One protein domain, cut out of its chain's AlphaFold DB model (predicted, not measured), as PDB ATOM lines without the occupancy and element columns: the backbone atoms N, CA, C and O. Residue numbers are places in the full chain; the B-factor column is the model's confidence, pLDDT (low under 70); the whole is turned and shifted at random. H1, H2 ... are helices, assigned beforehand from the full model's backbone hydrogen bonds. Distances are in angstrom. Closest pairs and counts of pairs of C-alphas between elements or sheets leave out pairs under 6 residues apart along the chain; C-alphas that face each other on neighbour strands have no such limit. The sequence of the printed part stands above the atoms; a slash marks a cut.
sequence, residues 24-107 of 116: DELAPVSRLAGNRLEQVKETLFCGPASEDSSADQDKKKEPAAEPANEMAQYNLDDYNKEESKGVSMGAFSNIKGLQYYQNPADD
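Overview. This is residues 24 to 107 of the 116 residues of an uncharacterized protein of Puccinia coronata f. sp. avenae (UniProt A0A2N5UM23). With little regular structure, this is an open C: one long straight helix, H1, then a loose chain that turns away and runs back at a distance, with two tiny helices, H2 and H3, and an empty middle. The printed part has 84 residues, 31 of them in the three named helices H1, H2, H3, and no named strand: all helix. It is extended, with a radius of gyration of the C-alphas of 23.0 A and spans of 58 by 45 by 26 A.

Along the chain. H1, residues 24 to 46, runs 33.9 A from C-alpha 24 at (12.448, 3.464, 27.696). H2 is residues 70 to 73, and H3 is residues 89 to 92, ending at C-alpha 92 at (-12.263, -21.914, 24.454).

Arrangement. The three helices are apart from one another. In H1, 17 of 19 O i to N i+4 pairs are within hydrogen-bond range; H2 and H3 are too short for such a pair.

Size, cuts and confidence. The farthest C-alphas, of Asp 24 and Lys 60, are 59.7 A apart. Both links are long, and the printed part has no cut. Confidence is under 70 at residues 46 to 68, 85 to 93 and 95.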
ATOM      1  N   ASP A  24      11.932   4.085  28.909       82.25
ATOM      2  CA  ASP A  24      12.448   3.464  27.696       82.25
ATOM      3  C   ASP A  24      11.391   2.532  27.084       82.25
ATOM      4  O   ASP A  24      11.171   2.579  25.876       82.25
ATOM      5  N   GLU A  25      10.646   1.786  27.908       81.31
ATOM      6  CA  GLU A  25       9.505   0.953  27.485       81.31
ATOM      7  C   GLU A  25       8.249   1.776  27.129       81.31
ATOM      8  O   GLU A  25       7.389   1.331  26.362       81.31
ATOM      9  N   LEU A  26       8.141   3.018  27.618       83.50
ATOM     10  CA  LEU A  26       7.046   3.925  27.257       83.50
ATOM     11  C   LEU A  26       7.170   4.465  25.823       83.50
ATOM     12  O   LEU A  26       6.160   4.752  25.175       83.50
ATOM     13  N   ALA A  27       8.395   4.622  25.314       82.56
ATOM     14  CA  ALA A  27       8.644   5.180  23.987       82.56
ATOM     15  C   ALA A  27       8.084   4.304  22.838       82.56
ATOM     16  O   ALA A  27       7.418   4.854  21.954       82.56
ATOM     17  N   PRO A  28       8.249   2.964  22.844       80.81
ATOM     18  CA  PRO A  28       7.586   2.062  21.903       80.81
ATOM     19  C   PRO A  28       6.057   2.171  21.922       80.81
ATOM     20  O   PRO A  28       5.432   2.235  20.862       80.81
ATOM     21  N   VAL A  29       5.453   2.234  23.115       79.50
ATOM     22  CA  VAL A  29       3.992   2.330  23.293       79.50
ATOM     23  C   VAL A  29       3.464   3.665  22.772       79.50
ATOM     24  O   VAL A  29       2.489   3.694  22.022       79.50
ATOM     25  N   SER A  30       4.143   4.764  23.107       79.56
ATOM     26  CA  SER A  30       3.831   6.110  22.613       79.56
ATOM     27  C   SER A  30       3.877   6.179  21.082       79.56
ATOM     28  O   SER A  30       2.952   6.683  20.445       79.56
ATOM     29  N   ARG A  31       4.903   5.574  20.467       80.69
ATOM     30  CA  ARG A  31       5.035   5.499  19.006       80.69
ATOM     31  C   ARG A  31       3.906   4.694  18.358       80.69
ATOM     32  O   ARG A  31       3.381   5.103  17.326       80.69
ATOM     33  N   LEU A  32       3.519   3.566  18.956       80.25
ATOM     34  CA  LEU A  32       2.422   2.739  18.448       80.25
ATOM     35  C   LEU A  32       1.070   3.465  18.539       80.25
ATOM     36  O   LEU A  32       0.274   3.402  17.600       80.25
ATOM     37  N   ALA A  33       0.827   4.177  19.643       80.81
ATOM     38  CA  ALA A  33      -0.378   4.978  19.837       80.81
ATOM     39  C   ALA A  33      -0.467   6.139  18.832       80.81
ATOM     40  O   ALA A  33      -1.529   6.353  18.248       80.81
ATOM     41  N   GLY A  34       0.649   6.832  18.576       77.38
ATOM     42  CA  GLY A  34       0.728   7.904  17.579       77.38
ATOM     43  C   GLY A  34       0.381   7.428  16.167       77.38
ATOM     44  O   GLY A  34      -0.529   7.971  15.545       77.38
ATOM     45  N   ASN A  35       1.013   6.346  15.702       78.94
ATOM     46  CA  ASN A  35       0.758   5.792  14.366       78.94
ATOM     47  C   ASN A  35      -0.710   5.372  14.177       78.94
ATOM     48  O   ASN A  35      -1.279   5.526  13.098       78.94
ATOM     49  N   ARG A  36      -1.341   4.826  15.225       76.50
ATOM     50  CA  ARG A  36      -2.744   4.397  15.153       76.50
ATOM     51  C   ARG A  36      -3.713   5.578  15.150       76.50
ATOM     52  O   ARG A  36      -4.746   5.504  14.488       76.50
ATOM     53  N   LEU A  37      -3.377   6.664  15.847       83.00
ATOM     54  CA  LEU A  37      -4.155   7.901  15.820       83.00
ATOM     55  C   LEU A  37      -4.116   8.558  14.433       83.00
ATOM     56  O   LEU A  37      -5.150   9.011  13.947       83.00
ATOM     57  N   GLU A  38      -2.950   8.569  13.782       80.94
ATOM     58  CA  GLU A  38      -2.793   9.072  12.411       80.94
ATOM     59  C   GLU A  38      -3.618   8.259  11.409       80.94
ATOM     60  O   GLU A  38      -4.392   8.844  10.657       80.94
ATOM     61  N   GLN A  39      -3.565   6.925  11.473       79.25
ATOM     62  CA  GLN A  39      -4.377   6.055  10.611       79.25
ATOM     63  C   GLN A  39      -5.881   6.303  10.773       79.25
ATOM     64  O   GLN A  39      -6.598   6.420   9.784       79.25
ATOM     65  N   VAL A  40      -6.378   6.424  12.011       81.38
ATOM     66  CA  VAL A  40      -7.800   6.723  12.259       81.38
ATOM     67  C   VAL A  40      -8.165   8.091  11.688       81.38
ATOM     68  O   VAL A  40      -9.184   8.230  11.014       81.38
ATOM     69  N   LYS A  41      -7.307   9.095  11.889       81.38
ATOM     70  CA  LYS A  41      -7.507  10.435  11.339       81.38
ATOM     71  C   LYS A  41      -7.545  10.420   9.810       81.38
ATOM     72  O   LYS A  41      -8.412  11.066   9.234       81.38
ATOM     73  N   GLU A  42      -6.670   9.659   9.158       78.94
ATOM     74  CA  GLU A  42      -6.673   9.478   7.704       78.94
ATOM     75  C   GLU A  42      -7.931   8.756   7.215       78.94
ATOM     76  O   GLU A  42      -8.551   9.218   6.265       78.94
ATOM     77  N   THR A  43      -8.382   7.687   7.880       73.88
ATOM     78  CA  THR A  43      -9.633   6.998   7.501       73.88
ATOM     79  C   THR A  43     -10.876   7.870   7.677       73.88
ATOM     80  O   THR A  43     -11.818   7.745   6.905       73.88
ATOM     81  N   LEU A  44     -10.877   8.784   8.652       73.50
ATOM     82  CA  LEU A  44     -11.971   9.735   8.863       73.50
ATOM     83  C   LEU A  44     -11.921  10.917   7.886       73.50
ATOM     84  O   LEU A  44     -12.962  11.470   7.551       73.50
ATOM     85  N   PHE A  45     -10.727  11.316   7.439       70.81
ATOM     86  CA  PHE A  45     -10.535  12.461   6.543       70.81
ATOM     87  C   PHE A  45     -10.525  12.074   5.052       70.81
ATOM     88  O   PHE A  45     -10.808  12.914   4.203       70.81
ATOM     89  N   CYS A  46     -10.204  10.817   4.731       61.59
ATOM     90  CA  CYS A  46     -10.118  10.254   3.375       61.59
ATOM     91  C   CYS A  46     -11.155   9.137   3.122       61.59
ATOM     92  O   CYS A  46     -11.254   8.620   2.011       61.59
ATOM     93  N   GLY A  47     -11.937   8.749   4.137       49.38
ATOM     94  CA  GLY A  47     -13.075   7.844   3.967       49.38
ATOM     95  C   GLY A  47     -14.109   8.452   3.013       49.38
ATOM     96  O   GLY A  47     -14.293   9.671   3.031       49.38
ATOM     97  N   PRO A  48     -14.754   7.646   2.151       47.69
ATOM     98  CA  PRO A  48     -15.540   8.163   1.041       47.69
ATOM     99  C   PRO A  48     -16.695   9.026   1.554       47.69
ATOM    100  O   PRO A  48     -17.670   8.533   2.121       47.69
ATOM    101  N   ALA A  49     -16.616  10.328   1.286       54.16
ATOM    102  CA  ALA A  49     -17.822  11.069   0.975       54.16
ATOM    103  C   ALA A  49     -18.435  10.383  -0.260       54.16
ATOM    104  O   ALA A  49     -17.777  10.302  -1.291       54.16
ATOM    105  N   SER A  50     -19.657   9.862  -0.105       51.03
ATOM    106  CA  SER A  50     -20.520   9.239  -1.126       51.03
ATOM    107  C   SER A  50     -20.029   7.946  -1.794       51.03
ATOM    108  O   SER A  50     -19.294   8.043  -2.759       51.03
ATOM    109  N   GLU A  51     -20.542   6.786  -1.357       42.53
ATOM    110  CA  GLU A  51     -21.044   5.665  -2.196       42.53
ATOM    111  C   GLU A  51     -22.010   4.847  -1.304       42.53
ATOM    112  O   GLU A  51     -21.595   4.108  -0.416       42.53
ATOM    113  N   ASP A  52     -23.304   5.170  -1.264       49.91
ATOM    114  CA  ASP A  52     -24.350   4.441  -2.004       49.91
ATOM    115  C   ASP A  52     -24.015   2.957  -2.264       49.91
ATOM    116  O   ASP A  52     -23.669   2.555  -3.371       49.91
ATOM    117  N   SER A  53     -24.101   2.123  -1.223       39.88
ATOM    118  CA  SER A  53     -24.221   0.671  -1.384       39.88
ATOM    119  C   SER A  53     -25.680   0.269  -1.223       39.88
ATOM    120  O   SER A  53     -26.168   0.001  -0.126       39.88
ATOM    121  N   SER A  54     -26.354   0.240  -2.372       49.16
ATOM    122  CA  SER A  54     -27.616  -0.444  -2.631       49.16
ATOM    123  C   SER A  54     -27.619  -1.853  -2.025       49.16
ATOM    124  O   SER A  54     -26.948  -2.764  -2.511       49.16
ATOM    125  N   ALA A  55     -28.397  -2.031  -0.958       43.00
ATOM    126  CA  ALA A  55     -28.855  -3.331  -0.496       43.00
ATOM    127  C   ALA A  55     -30.364  -3.407  -0.745       43.00
ATOM    128  O   ALA A  55     -31.177  -3.067   0.115       43.00
ATOM    129  N   ASP A  56     -30.717  -3.842  -1.953       53.41
ATOM    130  CA  ASP A  56     -32.025  -4.407  -2.263       53.41
ATOM    131  C   ASP A  56     -32.301  -5.571  -1.296       53.41
ATOM    132  O   ASP A  56     -31.741  -6.663  -1.412       53.41
ATOM    133  N   GLN A  57     -33.126  -5.309  -0.285       46.44
ATOM    134  CA  GLN A  57     -33.871  -6.340   0.419       46.44
ATOM    135  C   GLN A  57     -35.345  -5.958   0.413       46.44
ATOM    136  O   GLN A  57     -35.849  -5.284   1.312       46.44
ATOM    137  N   ASP A  58     -36.047  -6.476  -0.592       53.28
ATOM    138  CA  ASP A  58     -37.470  -6.773  -0.523       53.28
ATOM    139  C   ASP A  58     -37.753  -7.727   0.653       53.28
ATOM    140  O   ASP A  58     -37.803  -8.952   0.531       53.28
ATOM    141  N   LYS A  59     -37.902  -7.144   1.843       52.62
ATOM    142  CA  LYS A  59     -38.728  -7.669   2.925       52.62
ATOM    143  C   LYS A  59     -39.429  -6.491   3.567       52.62
ATOM    144  O   LYS A  59     -38.818  -5.720   4.299       52.62
ATOM    145  N   LYS A  60     -40.740  -6.402   3.342       52.59
ATOM    146  CA  LYS A  60     -41.660  -5.605   4.157       52.59
ATOM    147  C   LYS A  60     -41.467  -5.969   5.634       52.59
ATOM    148  O   LYS A  60     -42.058  -6.923   6.133       52.59
ATOM    149  N   LYS A  61     -40.627  -5.213   6.328       55.50
ATOM    150  CA  LYS A  61     -40.743  -4.967   7.757       55.50
ATOM    151  C   LYS A  61     -41.014  -3.484   7.876       55.50
ATOM    152  O   LYS A  61     -40.294  -2.672   7.304       55.50
ATOM    153  N   GLU A  62     -42.113  -3.174   8.547       57.19
ATOM    154  CA  GLU A  62     -42.423  -1.825   8.993       57.19
ATOM    155  C   GLU A  62     -41.154  -1.198   9.587       57.19
ATOM    156  O   GLU A  62     -40.395  -1.916  10.253       57.19
ATOM    157  N   PRO A  63     -40.878   0.093   9.335       46.19
ATOM    158  CA  PRO A  63     -39.764   0.757   9.981       46.19
ATOM    159  C   PRO A  63     -40.042   0.728  11.484       46.19
ATOM    160  O   PRO A  63     -40.861   1.494  11.993       46.19
ATOM    161  N   ALA A  64     -39.390  -0.195  12.194       62.59
ATOM    162  CA  ALA A  64     -39.222  -0.054  13.624       62.59
ATOM    163  C   ALA A  64     -38.505   1.281  13.786       62.59
ATOM    164  O   ALA A  64     -37.397   1.444  13.275       62.59
ATOM    165  N   ALA A  65     -39.207   2.253  14.375       64.69
ATOM    166  CA  ALA A  65     -38.643   3.548  14.699       64.69
ATOM    167  C   ALA A  65     -37.261   3.307  15.305       64.69
ATOM    168  O   ALA A  65     -37.144   2.473  16.209       64.69
ATOM    169  N   GLU A  66     -36.232   3.976  14.775       65.31
ATOM    170  CA  GLU A  66     -34.921   3.912  15.403       65.31
ATOM    171  C   GLU A  66     -35.128   4.224  16.880       65.31
ATOM    172  O   GLU A  66     -35.801   5.217  17.204       65.31
ATOM    173  N   PRO A  67     -34.688   3.332  17.781       62.81
ATOM    174  CA  PRO A  67     -34.945   3.554  19.179       62.81
ATOM    175  C   PRO A  67     -34.303   4.893  19.522       62.81
ATOM    176  O   PRO A  67     -33.117   5.099  19.285       62.81
ATOM    177  N   ALA A  68     -35.091   5.808  20.090       69.88
ATOM    178  CA  ALA A  68     -34.611   7.128  20.507       69.88
ATOM    179  C   ALA A  68     -33.395   7.040  21.451       69.88
ATOM    180  O   ALA A  68     -32.700   8.026  21.681       69.88
ATOM    181  N   ASN A  69     -33.162   5.851  22.007       77.31
ATOM    182  CA  ASN A  69     -31.991   5.487  22.762       77.31
ATOM    183  C   ASN A  69     -31.347   4.234  22.149       77.31
ATOM    184  O   ASN A  69     -31.921   3.146  22.214       77.31
ATOM    185  N   GLU A  70     -30.125   4.373  21.638       83.56
ATOM    186  CA  GLU A  70     -29.284   3.271  21.153       83.56
ATOM    187  C   GLU A  70     -29.141   2.141  22.184       83.56
ATOM    188  O   GLU A  70     -28.934   0.992  21.817       83.56
ATOM    189  N   MET A  71     -29.286   2.423  23.481       82.62
ATOM    190  CA  MET A  71     -29.211   1.407  24.532       82.62
ATOM    191  C   MET A  71     -30.408   0.449  24.532       82.62
ATOM    192  O   MET A  71     -30.267  -0.668  25.017       82.62
ATOM    193  N   ALA A  72     -31.557   0.843  23.968       84.38
ATOM    194  CA  ALA A  72     -32.764   0.011  23.931       84.38
ATOM    195  C   ALA A  72     -32.633  -1.209  23.000       84.38
ATOM    196  O   ALA A  72     -33.459  -2.112  23.053       84.38
ATOM    197  N   GLN A  73     -31.596  -1.254  22.155       85.00
ATOM    198  CA  GLN A  73     -31.275  -2.441  21.354       85.00
ATOM    199  C   GLN A  73     -30.719  -3.595  22.205       85.00
ATOM    200  O   GLN A  73     -30.734  -4.751  21.786       85.00
ATOM    201  N   TYR A  74     -30.201  -3.277  23.390       83.75
ATOM    202  CA  TYR A  74     -29.727  -4.248  24.359       83.75
ATOM    203  C   TYR A  74     -30.854  -4.407  25.381       83.75
ATOM    204  O   TYR A  74     -31.243  -3.432  26.014       83.75
ATOM    205  N   ASN A  75     -31.417  -5.606  25.533       85.81
ATOM    206  CA  ASN A  75     -32.526  -5.880  26.460       85.81
ATOM    207  C   ASN A  75     -32.058  -5.846  27.932       85.81
ATOM    208  O   ASN A  75     -32.124  -6.844  28.647       85.81
ATOM    209  N   LEU A  76     -31.540  -4.701  28.385       86.38
ATOM    210  CA  LEU A  76     -30.902  -4.522  29.691       86.38
ATOM    211  C   LEU A  76     -31.863  -4.811  30.853       86.38
ATOM    212  O   LEU A  76     -31.435  -5.343  31.875       86.38
ATOM    213  N   ASP A  77     -33.154  -4.521  30.672       88.62
ATOM    214  CA  ASP A  77     -34.197  -4.723  31.686       88.62
ATOM    215  C   ASP A  77     -34.442  -6.206  32.013       88.62
ATOM    216  O   ASP A  77     -34.808  -6.556  33.140       88.62
ATOM    217  N   ASP A  78     -34.206  -7.087  31.040       90.19
ATOM    218  CA  ASP A  78     -34.437  -8.526  31.164       90.19
ATOM    219  C   ASP A  78     -33.139  -9.345  31.179       90.19
ATOM    220  O   ASP A  78     -33.200 -10.563  31.342       90.19
ATOM    221  N   TYR A  79     -31.968  -8.699  31.126       83.31
ATOM    222  CA  TYR A  79     -30.655  -9.359  31.078       83.31
ATOM    223  C   TYR A  79     -30.447 -10.374  32.214       83.31
ATOM    224  O   TYR A  79     -29.962 -11.480  31.997       83.31
ATOM    225  N   ASN A  80     -30.889 -10.040  33.431       86.00
ATOM    226  CA  ASN A  80     -30.776 -10.921  34.600       86.00
ATOM    227  C   ASN A  80     -31.702 -12.149  34.554       86.00
ATOM    228  O   ASN A  80     -31.544 -13.061  35.365       86.00
ATOM    229  N   LYS A  81     -32.711 -12.149  33.678       88.06
ATOM    230  CA  LYS A  81     -33.678 -13.244  33.519       88.06
ATOM    231  C   LYS A  81     -33.289 -14.184  32.383       88.06
ATOM    232  O   LYS A  81     -33.891 -15.248  32.247       88.06
ATOM    233  N   GLU A  82     -32.320 -13.792  31.560       79.75
ATOM    234  CA  GLU A  82     -31.804 -14.643  30.503       79.75
ATOM    235  C   GLU A  82     -31.011 -15.799  31.112       79.75
ATOM    236  O   GLU A  82     -30.186 -15.628  32.013       79.75
ATOM    237  N   GLU A  83     -31.263 -17.009  30.617       78.31
ATOM    238  CA  GLU A  83     -30.457 -18.163  30.982       78.31
ATOM    239  C   GLU A  83     -29.043 -17.938  30.447       78.31
ATOM    240  O   GLU A  83     -28.820 -17.851  29.233       78.31
ATOM    241  N   SER A  84     -28.082 -17.811  31.363       70.62
ATOM    242  CA  SER A  84     -26.681 -17.692  31.002       70.62
ATOM    243  C   SER A  84     -26.294 -18.962  30.254       70.62
ATOM    244  O   SER A  84     -26.144 -20.041  30.825       70.62
ATOM    245  N   LYS A  85     -26.149 -18.843  28.930       67.94
ATOM    246  CA  LYS A  85     -25.550 -19.881  28.092       67.94
ATOM    247  C   LYS A  85     -24.079 -19.931  28.467       67.94
ATOM    248  O   LYS A  85     -23.246 -19.318  27.804       67.94
ATOM    249  N   GLY A  86     -23.798 -20.580  29.599       63.38
ATOM    250  CA  GLY A  86     -22.469 -20.749  30.150       63.38
ATOM    251  C   GLY A  86     -21.581 -21.193  29.012       63.38
ATOM    252  O   GLY A  86     -21.870 -22.198  28.356       63.38
ATOM    253  N   VAL A  87     -20.574 -20.377  28.709       60.53
ATOM    254  CA  VAL A  87     -19.645 -20.671  27.634       60.53
ATOM    255  C   VAL A  87     -18.970 -21.973  28.024       60.53
ATOM    256  O   VAL A  87     -18.088 -22.005  28.880       60.53
ATOM    257  N   SER A  88     -19.467 -23.072  27.460       60.19
ATOM    258  CA  SER A  88     -18.881 -24.388  27.640       60.19
ATOM    259  C   SER A  88     -17.402 -24.246  27.305       60.19
ATOM    260  O   SER A  88     -17.049 -23.606  26.309       60.19
ATOM    261  N   MET A  89     -16.536 -24.848  28.123       61.75
ATOM    262  CA  MET A  89     -15.086 -24.931  27.890       61.75
ATOM    263  C   MET A  89     -14.723 -25.319  26.442       61.75
ATOM    264  O   MET A  89     -13.618 -25.035  25.989       61.75
ATOM    265  N   GLY A  90     -15.657 -25.906  25.681       64.38
ATOM    266  CA  GLY A  90     -15.529 -26.157  24.250       64.38
ATOM    267  C   GLY A  90     -15.333 -24.907  23.378       64.38
ATOM    268  O   GLY A  90     -14.551 -24.978  22.435       64.38
ATOM    269  N   ALA A  91     -15.937 -23.754  23.680       66.81
ATOM    270  CA  ALA A  91     -15.723 -22.532  22.883       66.81
ATOM    271  C   ALA A  91     -14.308 -21.948  23.057       66.81
ATOM    272  O   ALA A  91     -13.814 -21.226  22.191       66.81
ATOM    273  N   PHE A  92     -13.635 -22.313  24.149       69.00
ATOM    274  CA  PHE A  92     -12.263 -21.914  24.454       69.00
ATOM    275  C   PHE A  92     -11.232 -23.006  24.133       69.00
ATOM    276  O   PHE A  92     -10.040 -22.801  24.341       69.00
ATOM    277  N   SER A  93     -11.657 -24.140  23.566       69.19
ATOM    278  CA  SER A  93     -10.772 -25.268  23.226       69.19
ATOM    279  C   SER A  93      -9.694 -24.918  22.189       69.19
ATOM    280  O   SER A  93      -8.634 -25.539  22.164       69.19
ATOM    281  N   ASN A  94      -9.927 -23.883  21.373       72.81
ATOM    282  CA  ASN A  94      -8.961 -23.373  20.397       72.81
ATOM    283  C   ASN A  94      -7.967 -22.354  20.983       72.81
ATOM    284  O   ASN A  94      -7.041 -21.939  20.281       72.81
ATOM    285  N   ILE A  95      -8.129 -21.934  22.244       67.75
ATOM    286  CA  ILE A  95      -7.220 -20.976  22.880       67.75
ATOM    287  C   ILE A  95      -5.991 -21.733  23.375       67.75
ATOM    288  O   ILE A  95      -5.940 -22.267  24.482       67.75
ATOM    289  N   LYS A  96      -4.966 -21.783  22.525       71.06
ATOM    290  CA  LYS A  96      -3.648 -22.290  22.910       71.06
ATOM    291  C   LYS A  96      -3.041 -21.340  23.946       71.06
ATOM    292  O   LYS A  96      -2.860 -20.162  23.655       71.06
ATOM    293  N   GLY A  97      -2.721 -21.861  25.130       72.94
ATOM    294  CA  GLY A  97      -2.082 -21.103  26.214       72.94
ATOM    295  C   GLY A  97      -3.012 -20.652  27.342       72.94
ATOM    296  O   GLY A  97      -2.543 -19.981  28.255       72.94
ATOM    297  N   LEU A  98      -4.298 -21.024  27.324       74.69
ATOM    298  CA  LEU A  98      -5.176 -20.813  28.477       74.69
ATOM    299  C   LEU A  98      -4.926 -21.918  29.516       74.69
ATOM    300  O   LEU A  98      -5.454 -23.023  29.400       74.69
ATOM    301  N   GLN A  99      -4.086 -21.625  30.508       78.25
ATOM    302  CA  GLN A  99      -3.823 -22.507  31.643       78.25
ATOM    303  C   GLN A  99      -4.647 -22.028  32.841       78.25
ATOM    304  O   GLN A  99      -4.504 -20.890  33.275       78.25
ATOM    305  N   TYR A 100      -5.523 -22.887  33.358       80.12
ATOM    306  CA  TYR A 100      -6.238 -22.622  34.605       80.12
ATOM    307  C   TYR A 100      -5.382 -23.081  35.789       80.12
ATOM    308  O   TYR A 100      -4.912 -24.224  35.800       80.12
ATOM    309  N   TYR A 101      -5.209 -22.201  36.771       81.94
ATOM    310  CA  TYR A 101      -4.530 -22.474  38.035       81.94
ATOM    311  C   TYR A 101      -5.574 -22.469  39.155       81.94
ATOM    312  O   TYR A 101      -6.374 -21.544  39.255       81.94
ATOM    313  N   GLN A 102      -5.610 -23.522  39.979       81.50
ATOM    314  CA  GLN A 102      -6.580 -23.614  41.081       81.50
ATOM    315  C   GLN A 102      -6.235 -22.691  42.252       81.50
ATOM    316  O   GLN A 102      -7.132 -22.260  42.971       81.50
ATOM    317  N   ASN A 103      -4.947 -22.421  42.452       82.19
ATOM    318  CA  ASN A 103      -4.444 -21.558  43.504       82.19
ATOM    319  C   ASN A 103      -3.860 -20.289  42.862       82.19
ATOM    320  O   ASN A 103      -3.024 -20.426  41.964       82.19
ATOM    321  N   PRO A 104      -4.248 -19.080  43.306       80.00
ATOM    322  CA  PRO A 104      -3.662 -17.833  42.812       80.00
ATOM    323  C   PRO A 104      -2.135 -17.781  42.963       80.00
ATOM    324  O   PRO A 104      -1.475 -17.165  42.135       80.00
ATOM    325  N   ALA A 105      -1.561 -18.473  43.955       81.88
ATOM    326  CA  ALA A 105      -0.110 -18.531  44.152       81.88
ATOM    327  C   ALA A 105       0.648 -19.249  43.018       81.88
ATOM    328  O   ALA A 105       1.835 -18.997  42.814       81.88
ATOM    329  N   ASP A 106      -0.028 -20.138  42.286       82.00
ATOM    330  CA  ASP A 106       0.564 -20.889  41.177       82.00
ATOM    331  C   ASP A 106       0.384 -20.169  39.826       82.00
ATOM    332  O   ASP A 106       0.964 -20.596  38.823       82.00
ATOM    333  N   ASP A 107      -0.399 -19.081  39.781       85.56
ATOM    334  CA  ASP A 107      -0.633 -18.294  38.569       85.56
ATOM    335  C   ASP A 107       0.463 -17.222  38.393       85.56
ATOM    336  O   ASP A 107       0.515 -16.245  39.146       85.56
TER     337      ASP A 107